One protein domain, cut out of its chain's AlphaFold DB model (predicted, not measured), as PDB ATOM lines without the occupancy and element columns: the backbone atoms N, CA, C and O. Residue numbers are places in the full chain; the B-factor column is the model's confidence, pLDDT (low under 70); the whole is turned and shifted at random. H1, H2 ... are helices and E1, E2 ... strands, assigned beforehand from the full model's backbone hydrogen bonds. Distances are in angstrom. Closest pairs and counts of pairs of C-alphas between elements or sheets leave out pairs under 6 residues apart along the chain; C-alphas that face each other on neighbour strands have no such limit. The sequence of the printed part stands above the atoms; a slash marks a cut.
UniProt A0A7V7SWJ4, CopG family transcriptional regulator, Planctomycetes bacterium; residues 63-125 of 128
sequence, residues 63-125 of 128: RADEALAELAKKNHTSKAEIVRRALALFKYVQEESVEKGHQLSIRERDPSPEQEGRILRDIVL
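This is residues 63 to 125 of the 128 residues of the protein "CopG family transcriptional regulator" of Planctomycetes bacterium (UniProt A0A7V7SWJ4). A two-stranded antiparallel hairpin, E1 and E2, sits at one end of a long straight helix, H2, and a shorter helix, H1, is set about perpendicular to H2 at its other end. The three parts make an open frame: H2 is the bar, H1 and the hairpin are at its two ends with empty space between them, and residues 84 to 92 of H2 stand free. The printed part has 63 residues with two named helices and two named strands, in the order H1, H2, E1, E2; the sheet's order is E1 - E2, and the class is mixed, helices and strands. The whole is loose, with a radius of gyration of the C-alphas of 15.1 A and spans of 38 by 29 by 17 A.

Strand E1, residues 103 to 107, and strand E2, residues 119 to 124, form a hairpin of antiparallel neighbours, with 160 degrees between their N-to-C directions. The C-alphas of Ser 105 and Asp 122 face each other at 4.5 A. Across the pair, N 104 and O 123 are within hydrogen-bond range at 2.9 A, and N 106 and O 121 at 2.8 A. Helix H2, residues 79 to 100, comes nearest to E1 at the C-alphas of Ser 97 and Gln 103, 6.7 A apart, and is apart from E2. Helix H1, residues 63 to 75, touches H2, and their lines stand about perpendicular, at 82 degrees. H1 touches H2 with residues 68 to 72 alone, and H2 touches H1 with residues 79 to 82 alone; the closest C-alphas of the two helices are those of Ala 72 and Lys 79, 5.5 A apart. H1 is apart from E1 and from E2. In H1 and H2 every O i to N i+4 pair is within hydrogen-bond range.

E1 measures 12.8 A from first to last C-alpha, and E2 measures 13.8 A, ending with C-alpha 124 at (204.638, 164.484, 100.861). H2 is 31.2 A long, from C-alpha 79 at (191.676, 151.594, 120.973) to C-alpha 100 at (201.032, 157.470, 91.808). H1 is 18.5 A long and begins with C-alpha 63 at (201.644, 159.755, 125.280).

The two C-alphas farthest apart are those of Arg 63 and Glu 114, at 42.7 A. The printed part, residues 63 to 125, has no cut. The links from H1 to H2 and from H2 to E1 are tight, with 3 and 2 residues, while the link from E1 to E2 is long, with 11. The mean pLDDT of the printed part is 84.9, and the model's confidence is under 70 at residue 101 and at residues 111 to 117.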
ATOM      1  N   ARG A  63     202.274 158.691 126.077       96.31
ATOM      2  CA  ARG A  63     201.644 159.755 125.280       96.31
ATOM      3  C   ARG A  63     200.783 159.219 124.128       96.31
ATOM      4  O   ARG A  63     199.752 159.805 123.808       96.31
ATOM      5  N   ALA A  64     201.206 158.133 123.480       94.31
ATOM      6  CA  ALA A  64     200.437 157.521 122.398       94.31
ATOM      7  C   ALA A  64     199.214 156.771 122.940       94.31
ATOM      8  O   ALA A  64     198.140 156.848 122.342       94.31
ATOM      9  N   ASP A  65     199.349 156.093 124.084       95.94
ATOM     10  CA  ASP A  65     198.223 155.405 124.719       95.94
ATOM     11  C   ASP A  65     197.134 156.381 125.194       95.94
ATOM     12  O   ASP A  65     195.940 156.126 125.003       95.94
ATOM     13  N   GLU A  66     197.540 157.531 125.739       97.44
ATOM     14  CA  GLU A  66     196.644 158.625 126.123       97.44
ATOM     15  C   GLU A  66     195.898 159.191 124.906       97.44
ATOM     16  O   GLU A  66     194.667 159.252 124.911       97.44
ATOM     17  N   ALA A  67     196.612 159.498 123.818       96.38
ATOM     18  CA  ALA A  67     195.998 159.977 122.580       96.38
ATOM     19  C   ALA A  67     194.998 158.961 121.992       96.38
ATOM     20  O   ALA A  67     193.897 159.327 121.570       96.38
ATOM     21  N   LEU A  68     195.335 157.665 122.005       96.19
ATOM     22  CA  LEU A  68     194.415 156.604 121.584       96.19
ATOM     23  C   LEU A  68     193.193 156.507 122.503       96.19
ATOM     24  O   LEU A  68     192.086 156.265 122.018       96.19
ATOM     25  N   ALA A  69     193.364 156.698 123.813       97.00
ATOM     26  CA  ALA A  69     192.260 156.699 124.770       97.00
ATOM     27  C   ALA A  69     191.286 157.860 124.522       97.00
ATOM     28  O   ALA A  69     190.070 157.663 124.574       97.00
ATOM     29  N   GLU A  70     191.795 159.057 124.234       97.62
ATOM     30  CA  GLU A  70     190.972 160.223 123.903       97.62
ATOM     31  C   GLU A  70     190.198 160.026 122.596       97.62
ATOM     32  O   GLU A  70     188.985 160.254 122.552       97.62
ATOM     33  N   LEU A  71     190.867 159.533 121.551       96.56
ATOM     34  CA  LEU A  71     190.227 159.234 120.268       96.56
ATOM     35  C   LEU A  71     189.149 158.151 120.399       96.56
ATOM     36  O   LEU A  71     188.079 158.279 119.803       96.56
ATOM     37  N   ALA A  72     189.405 157.115 121.202       97.12
ATOM     38  CA  ALA A  72     188.443 156.052 121.487       97.12
ATOM     39  C   ALA A  72     187.176 156.607 122.153       97.12
ATOM     40  O   ALA A  72     186.062 156.305 121.718       97.12
ATOM     41  N   LYS A  73     187.339 157.485 123.151       97.50
ATOM     42  CA  LYS A  73     186.219 158.160 123.824       97.50
ATOM     43  C   LYS A  73     185.430 159.046 122.862       97.50
ATOM     44  O   LYS A  73     184.207 158.943 122.824       97.50
ATOM     45  N   LYS A  74     186.115 159.883 122.077       97.62
ATOM     46  CA  LYS A  74     185.486 160.832 121.143       97.62
ATOM     47  C   LYS A  74     184.677 160.133 120.049       97.62
ATOM     48  O   LYS A  74     183.605 160.605 119.692       97.62
ATOM     49  N   ASN A  75     185.193 159.026 119.521       95.06
ATOM     50  CA  ASN A  75     184.573 158.312 118.406       95.06
ATOM     51  C   ASN A  75     183.637 157.179 118.856       95.06
ATOM     52  O   ASN A  75     183.061 156.509 118.003       95.06
ATOM     53  N   HIS A  76     183.497 156.947 120.166       96.56
ATOM     54  CA  HIS A  76     182.762 155.814 120.740       96.56
ATOM     55  C   HIS A  76     183.235 154.451 120.197       96.56
ATOM     56  O   HIS A  76     182.434 153.566 119.899       96.56
ATOM     57  N   THR A  77     184.552 154.274 120.060       97.19
ATOM     58  CA  THR A  77     185.174 153.035 119.564       97.19
ATOM     59  C   THR A  77     186.222 152.499 120.541       97.19
ATOM     60  O   THR A  77     186.513 153.108 121.569       97.19
ATOM     61  N   SER A  78     186.796 151.327 120.250       96.62
ATOM     62  CA  SER A  78     187.911 150.775 121.028       96.62
ATOM     63  C   SER A  78     189.265 151.258 120.497       96.62
ATOM     64  O   SER A  78     189.420 151.523 119.303       96.62
ATOM     65  N   LYS A  79     190.285 151.298 121.369       95.12
ATOM     66  CA  LYS A  79     191.676 151.594 120.973       95.12
ATOM     67  C   LYS A  79     192.156 150.662 119.851       95.12
ATOM     68  O   LYS A  79     192.731 151.117 118.870       95.12
ATOM     69  N   ALA A  80     191.848 149.366 119.963       93.81
ATOM     70  CA  ALA A  80     192.213 148.362 118.965       93.81
ATOM     71  C   ALA A  80     191.601 148.653 117.587       93.81
ATOM     72  O   ALA A  80     192.262 148.485 116.568       93.81
ATOM     73  N   GLU A  81     190.354 149.125 117.544       94.00
ATOM     74  CA  GLU A  81     189.687 149.481 116.293       94.00
ATOM     75  C   GLU A  81     190.342 150.685 115.609       94.00
ATOM     76  O   GLU A  81     190.512 150.690 114.391       94.00
ATOM     77  N   ILE A  82     190.768 151.679 116.388       95.38
ATOM     78  CA  ILE A  82     191.507 152.834 115.865       95.38
ATOM     79  C   ILE A  82     192.843 152.388 115.270       95.38
ATOM     80  O   ILE A  82     193.159 152.770 114.146       95.38
ATOM     81  N   VAL A  83     193.592 151.540 115.982       94.38
ATOM     82  CA  VAL A  83     194.871 151.001 115.492       94.38
ATOM     83  C   VAL A  83     194.669 150.197 114.205       94.38
ATOM     84  O   VAL A  83     195.401 150.404 113.242       94.38
ATOM     85  N   ARG A  84     193.636 149.344 114.133       93.25
ATOM     86  CA  ARG A  84     193.305 148.603 112.903       93.25
ATOM     87  C   ARG A  84     193.037 149.530 111.719       93.25
ATOM     88  O   ARG A  84     193.574 149.300 110.640       93.25
ATOM     89  N   ARG A  85     192.248 150.591 111.917       93.75
ATOM     90  CA  ARG A  85     191.958 151.580 110.864       93.75
ATOM     91  C   ARG A  85     193.205 152.342 110.435       93.75
ATOM     92  O   ARG A  85     193.397 152.543 109.242       93.75
ATOM     93  N   ALA A  86     194.053 152.728 111.385       93.06
ATOM     94  CA  ALA A  86     195.310 153.405 111.089       93.06
ATOM     95  C   ALA A  86     196.244 152.520 110.250       93.06
ATOM     96  O   ALA A  86     196.795 152.994 109.264       93.06
ATOM     97  N   LEU A  87     196.364 151.231 110.588       93.38
ATOM     98  CA  LEU A  87     197.159 150.270 109.815       93.38
ATOM     99  C   LEU A  87     196.591 150.039 108.411       93.38
ATOM    100  O   LEU A  87     197.346 150.025 107.442       93.38
ATOM    101  N   ALA A  88     195.270 149.891 108.288       92.69
ATOM    102  CA  ALA A  88     194.618 149.747 106.989       92.69
ATOM    103  C   ALA A  88     194.846 150.983 106.106       92.69
ATOM    104  O   ALA A  88     195.186 150.848 104.933       92.69
ATOM    105  N   LEU A  89     194.721 152.181 106.684       91.12
ATOM    106  CA  LEU A  89     194.980 153.433 105.981       91.12
ATOM    107  C   LEU A  89     196.450 153.564 105.583       91.12
ATOM    108  O   LEU A  89     196.733 153.950 104.456       91.12
ATOM    109  N   PHE A  90     197.377 153.222 106.480       89.19
ATOM    110  CA  PHE A  90     198.807 153.238 106.190       89.19
ATOM    111  C   PHE A  90     199.151 152.320 105.014       89.19
ATOM    112  O   PHE A  90     199.835 152.753 104.094       89.19
ATOM    113  N   LYS A  91     198.621 151.091 105.008       91.19
ATOM    114  CA  LYS A  91     198.815 150.140 103.908       91.19
ATOM    115  C   LYS A  91     198.273 150.692 102.587       91.19
ATOM    116  O   LYS A  91     198.991 150.685 101.596       91.19
ATOM    117  N   TYR A  92     197.050 151.219 102.596       88.44
ATOM    118  CA  TYR A  92     196.444 151.824 101.409       88.44
ATOM    119  C   TYR A  92     197.279 152.994 100.868       88.44
ATOM    120  O   TYR A  92     197.581 153.058  99.683       88.44
ATOM    121  N   VAL A  93     197.701 153.897 101.755       87.44
ATOM    122  CA  VAL A  93     198.563 155.039 101.422       87.44
ATOM    123  C   VAL A  93     199.897 154.580 100.840       87.44
ATOM    124  O   VAL A  93     200.373 155.166  99.871       87.44
ATOM    125  N   GLN A  94     200.497 153.540 101.415       85.00
ATOM    126  CA  GLN A  94     201.755 152.986 100.936       85.00
ATOM    127  C   GLN A  94     201.604 152.419  99.519       85.00
ATOM    128  O   GLN A  94     202.396 152.777  98.652       85.00
ATOM    129  N   GLU A  95     200.574 151.607  99.275       86.75
ATOM    130  CA  GLU A  95     200.271 151.031  97.957       86.75
ATOM    131  C   GLU A  95     200.041 152.132  96.906       86.75
ATOM    132  O   GLU A  95     200.710 152.156  95.874       86.75
ATOM    133  N   GLU A  96     199.200 153.120  97.216       82.62
ATOM    134  CA  GLU A  96     198.928 154.268  96.337       82.62
ATOM    135  C   GLU A  96     200.177 155.116  96.050       82.62
ATOM    136  O   GLU A  96     200.375 155.581  94.928       82.62
ATOM    137  N   SER A  97     201.044 155.314  97.048       79.69
ATOM    138  CA  SER A  97     202.259 156.124  96.892       79.69
ATOM    139  C   SER A  97     203.293 155.493  95.960       79.69
ATOM    140  O   SER A  97     204.041 156.215  95.299       79.69
ATOM    141  N   VAL A  98     203.326 154.160  95.890       76.62
ATOM    142  CA  VAL A  98     204.193 153.424  94.962       76.62
ATOM    143  C   VAL A  98     203.674 153.563  93.528       76.62
ATOM    144  O   VAL A  98     204.471 153.687  92.602       76.62
ATOM    145  N   GLU A  99     202.353 153.597  93.337       75.19
ATOM    146  CA  GLU A  99     201.730 153.663  92.009       75.19
ATOM    147  C   GLU A  99     201.651 155.085  91.429       75.19
ATOM    148  O   GLU A  99     201.852 155.271  90.228       75.19
ATOM    149  N   LYS A 100     201.349 156.095  92.257       71.38
ATOM    150  CA  LYS A 100     201.032 157.470  91.808       71.38
ATOM    151  C   LYS A 100     202.097 158.510  92.167       71.38
ATOM    152  O   LYS A 100     201.916 159.697  91.898       71.38
ATOM    153  N   GLY A 101     203.214 158.069  92.742       69.62
ATOM    154  CA  GLY A 101     204.244 158.938  93.303       69.62
ATOM    155  C   GLY A 101     203.937 159.331  94.750       69.62
ATOM    156  O   GLY A 101     202.804 159.264  95.220       69.62
ATOM    157  N   HIS A 102     204.966 159.746  95.489       74.75
ATOM    158  CA  HIS A 102     204.930 159.980  96.942       74.75
ATOM    159  C   HIS A 102     204.147 161.234  97.387       74.75
ATOM    160  O   HIS A 102     204.473 161.846  98.409       74.75
ATOM    161  N   GLN A 103     203.125 161.638  96.632       75.56
ATOM    162  CA  GLN A 103     202.320 162.823  96.894       75.56
ATOM    163  C   GLN A 103     200.843 162.448  97.024       75.56
ATOM    164  O   GLN A 103     200.217 161.960  96.087       75.56
ATOM    165  N   LEU A 104     200.277 162.718  98.198       76.81
ATOM    166  CA  LEU A 104     198.856 162.540  98.476       76.81
ATOM    167  C   LEU A 104     198.212 163.892  98.765       76.81
ATOM    168  O   LEU A 104     198.756 164.690  99.522       76.81
ATOM    169  N   SER A 105     197.030 164.130  98.200       79.00
ATOM    170  CA  SER A 105     196.233 165.330  98.478       79.00
ATOM    171  C   SER A 105     194.960 164.950  99.231       79.00
ATOM    172  O   SER A 105     194.199 164.081  98.803       79.00
ATOM    173  N   ILE A 106     194.719 165.597 100.370       79.12
ATOM    174  CA  ILE A 106     193.434 165.527 101.069       79.12
ATOM    175  C   ILE A 106     192.518 166.551 100.411       79.12
ATOM    176  O   ILE A 106     192.783 167.753 100.467       79.12
ATOM    177  N   ARG A 107     191.435 166.069  99.806       82.38
ATOM    178  CA  ARG A 107     190.407 166.905  99.180       82.38
ATOM    179  C   ARG A 107     189.172 166.966 100.064       82.38
ATOM    180  O   ARG A 107     188.815 165.980 100.712       82.38
ATOM    181  N   GLU A 108     188.539 168.130 100.100       82.06
ATOM    182  CA  GLU A 108     187.223 168.270 100.708       82.06
ATOM    183  C   GLU A 108     186.217 167.426  99.920       82.06
ATOM    184  O   GLU A 108     186.245 167.381  98.688       82.06
ATOM    185  N   ARG A 109     185.366 166.683 100.632       70.81
ATOM    186  CA  ARG A 109     184.346 165.858  99.988       70.81
ATOM    187  C   ARG A 109     183.175 166.754  99.609       70.81
ATOM    188  O   ARG A 109     182.263 166.927 100.416       70.81
ATOM    189  N   ASP A 110     183.199 167.282  98.393       73.62
ATOM    190  CA  ASP A 110     182.052 168.005  97.860       73.62
ATOM    191  C   ASP A 110     180.875 167.051  97.583       73.62
ATOM    192  O   ASP A 110     181.072 165.918  97.128       73.62
ATOM    193  N   PRO A 111     179.629 167.473  97.863       62.66
ATOM    194  CA  PRO A 111     178.437 166.680  97.574       62.66
ATOM    195  C   PRO A 111     178.084 166.655  96.076       62.66
ATOM    196  O   PRO A 111     177.205 165.888  95.684       62.66
ATOM    197  N   SER A 112     178.737 167.482  95.250       66.62
ATOM    198  CA  SER A 112     178.483 167.588  93.811       66.62
ATOM    199  C   SER A 112     179.636 166.977  93.002       66.62
ATOM    200  O   SER A 112     180.782 167.370  93.209       66.62
ATOM    201  N   PRO A 113     179.367 166.052  92.063       62.31
ATOM    202  CA  PRO A 113     180.401 165.380  91.268       62.31
ATOM    203  C   PRO A 113     181.067 166.275  90.207       62.31
ATOM    204  O   PRO A 113     182.027 165.843  89.577       62.31
ATOM    205  N   GLU A 114     180.566 167.493  89.989       67.38
ATOM    206  CA  GLU A 114     181.030 168.398  88.924       67.38
ATOM    207  C   GLU A 114     182.083 169.418  89.389       67.38
ATOM    208  O   GLU A 114     182.644 170.142  88.568       67.38
ATOM    209  N   GLN A 115     182.368 169.489  90.691       61.44
ATOM    210  CA  GLN A 115     183.368 170.399  91.246       61.44
ATOM    211  C   GLN A 115     184.562 169.588  91.747       61.44
ATOM    212  O   GLN A 115     184.421 168.695  92.583       61.44
ATOM    213  N   GLU A 116     185.750 169.873  91.208       62.81
ATOM    214  CA  GLU A 116     186.986 169.335  91.766       62.81
ATOM    215  C   GLU A 116     187.145 169.882  93.185       62.81
ATOM    216  O   GLU A 116     187.400 171.070  93.386       62.81
ATOM    217  N   GLY A 117     186.939 168.997  94.164       68.50
ATOM    218  CA  GLY A 117     186.948 169.361  95.572       68.50
ATOM    219  C   GLY A 117     188.220 170.094  95.971       68.50
ATOM    220  O   GLY A 117     189.330 169.713  95.579       68.50
ATOM    221  N   ARG A 118     188.054 171.152  96.769       78.69
ATOM    222  CA  ARG A 118     189.163 171.998  97.214       78.69
ATOM    223  C   ARG A 118     190.231 171.148  97.904       78.69
ATOM    224  O   ARG A 118     189.937 170.376  98.820       78.69
ATOM    225  N   ILE A 119     191.488 171.312  97.487       80.56
ATOM    226  CA  ILE A 119     192.623 170.682  98.165       80.56
ATOM    227  C   ILE A 119     192.784 171.350  99.531       80.56
ATOM    228  O   ILE A 119     193.041 172.551  99.629       80.56
ATOM    229  N   LEU A 120     192.608 170.562 100.587       82.25
ATOM    230  CA  LEU A 120     192.766 171.009 101.968       82.25
ATOM    231  C   LEU A 120     194.226 170.946 102.394       82.25
ATOM    232  O   LEU A 120     194.693 171.800 103.150       82.25
ATOM    233  N   ARG A 121     194.941 169.905 101.955       82.75
ATOM    234  CA  ARG A 121     196.333 169.695 102.344       82.75
ATOM    235  C   ARG A 121     197.043 168.719 101.424       82.75
ATOM    236  O   ARG A 121     196.507 167.648 101.147       82.75
ATOM    237  N   ASP A 122     198.279 169.049 101.080       81.88
ATOM    238  CA  ASP A 122     199.204 168.121 100.440       81.88
ATOM    239  C   ASP A 122     200.095 167.449 101.484       81.88
ATOM    240  O   ASP A 122     200.571 168.076 102.438       81.88
ATOM    241  N   ILE A 123     200.298 166.150 101.307       79.75
ATOM    242  CA  ILE A 123     201.137 165.298 102.138       79.75
ATOM    243  C   ILE A 123     202.211 164.713 101.229       79.75
ATOM    244  O   ILE A 123     201.915 163.941 100.318       79.75
ATOM    245  N   VAL A 124     203.463 165.085 101.497       80.12
ATOM    246  CA  VAL A 124     204.638 164.484 100.861       80.12
ATOM    247  C   VAL A 124     205.128 163.362 101.762       80.12
ATOM    248  O   VAL A 124     205.438 163.593 102.934       80.12
ATOM    249  N   LEU A 125     205.162 162.146 101.229       76.38
ATOM    250  CA  LEU A 125     205.637 160.982 101.965       76.38
ATOM    251  C   LEU A 125     207.166 160.880 101.841       76.38
ATOM    252  O   LEU A 125     207.697 161.042 100.741       76.38
TER     253      LEU A 125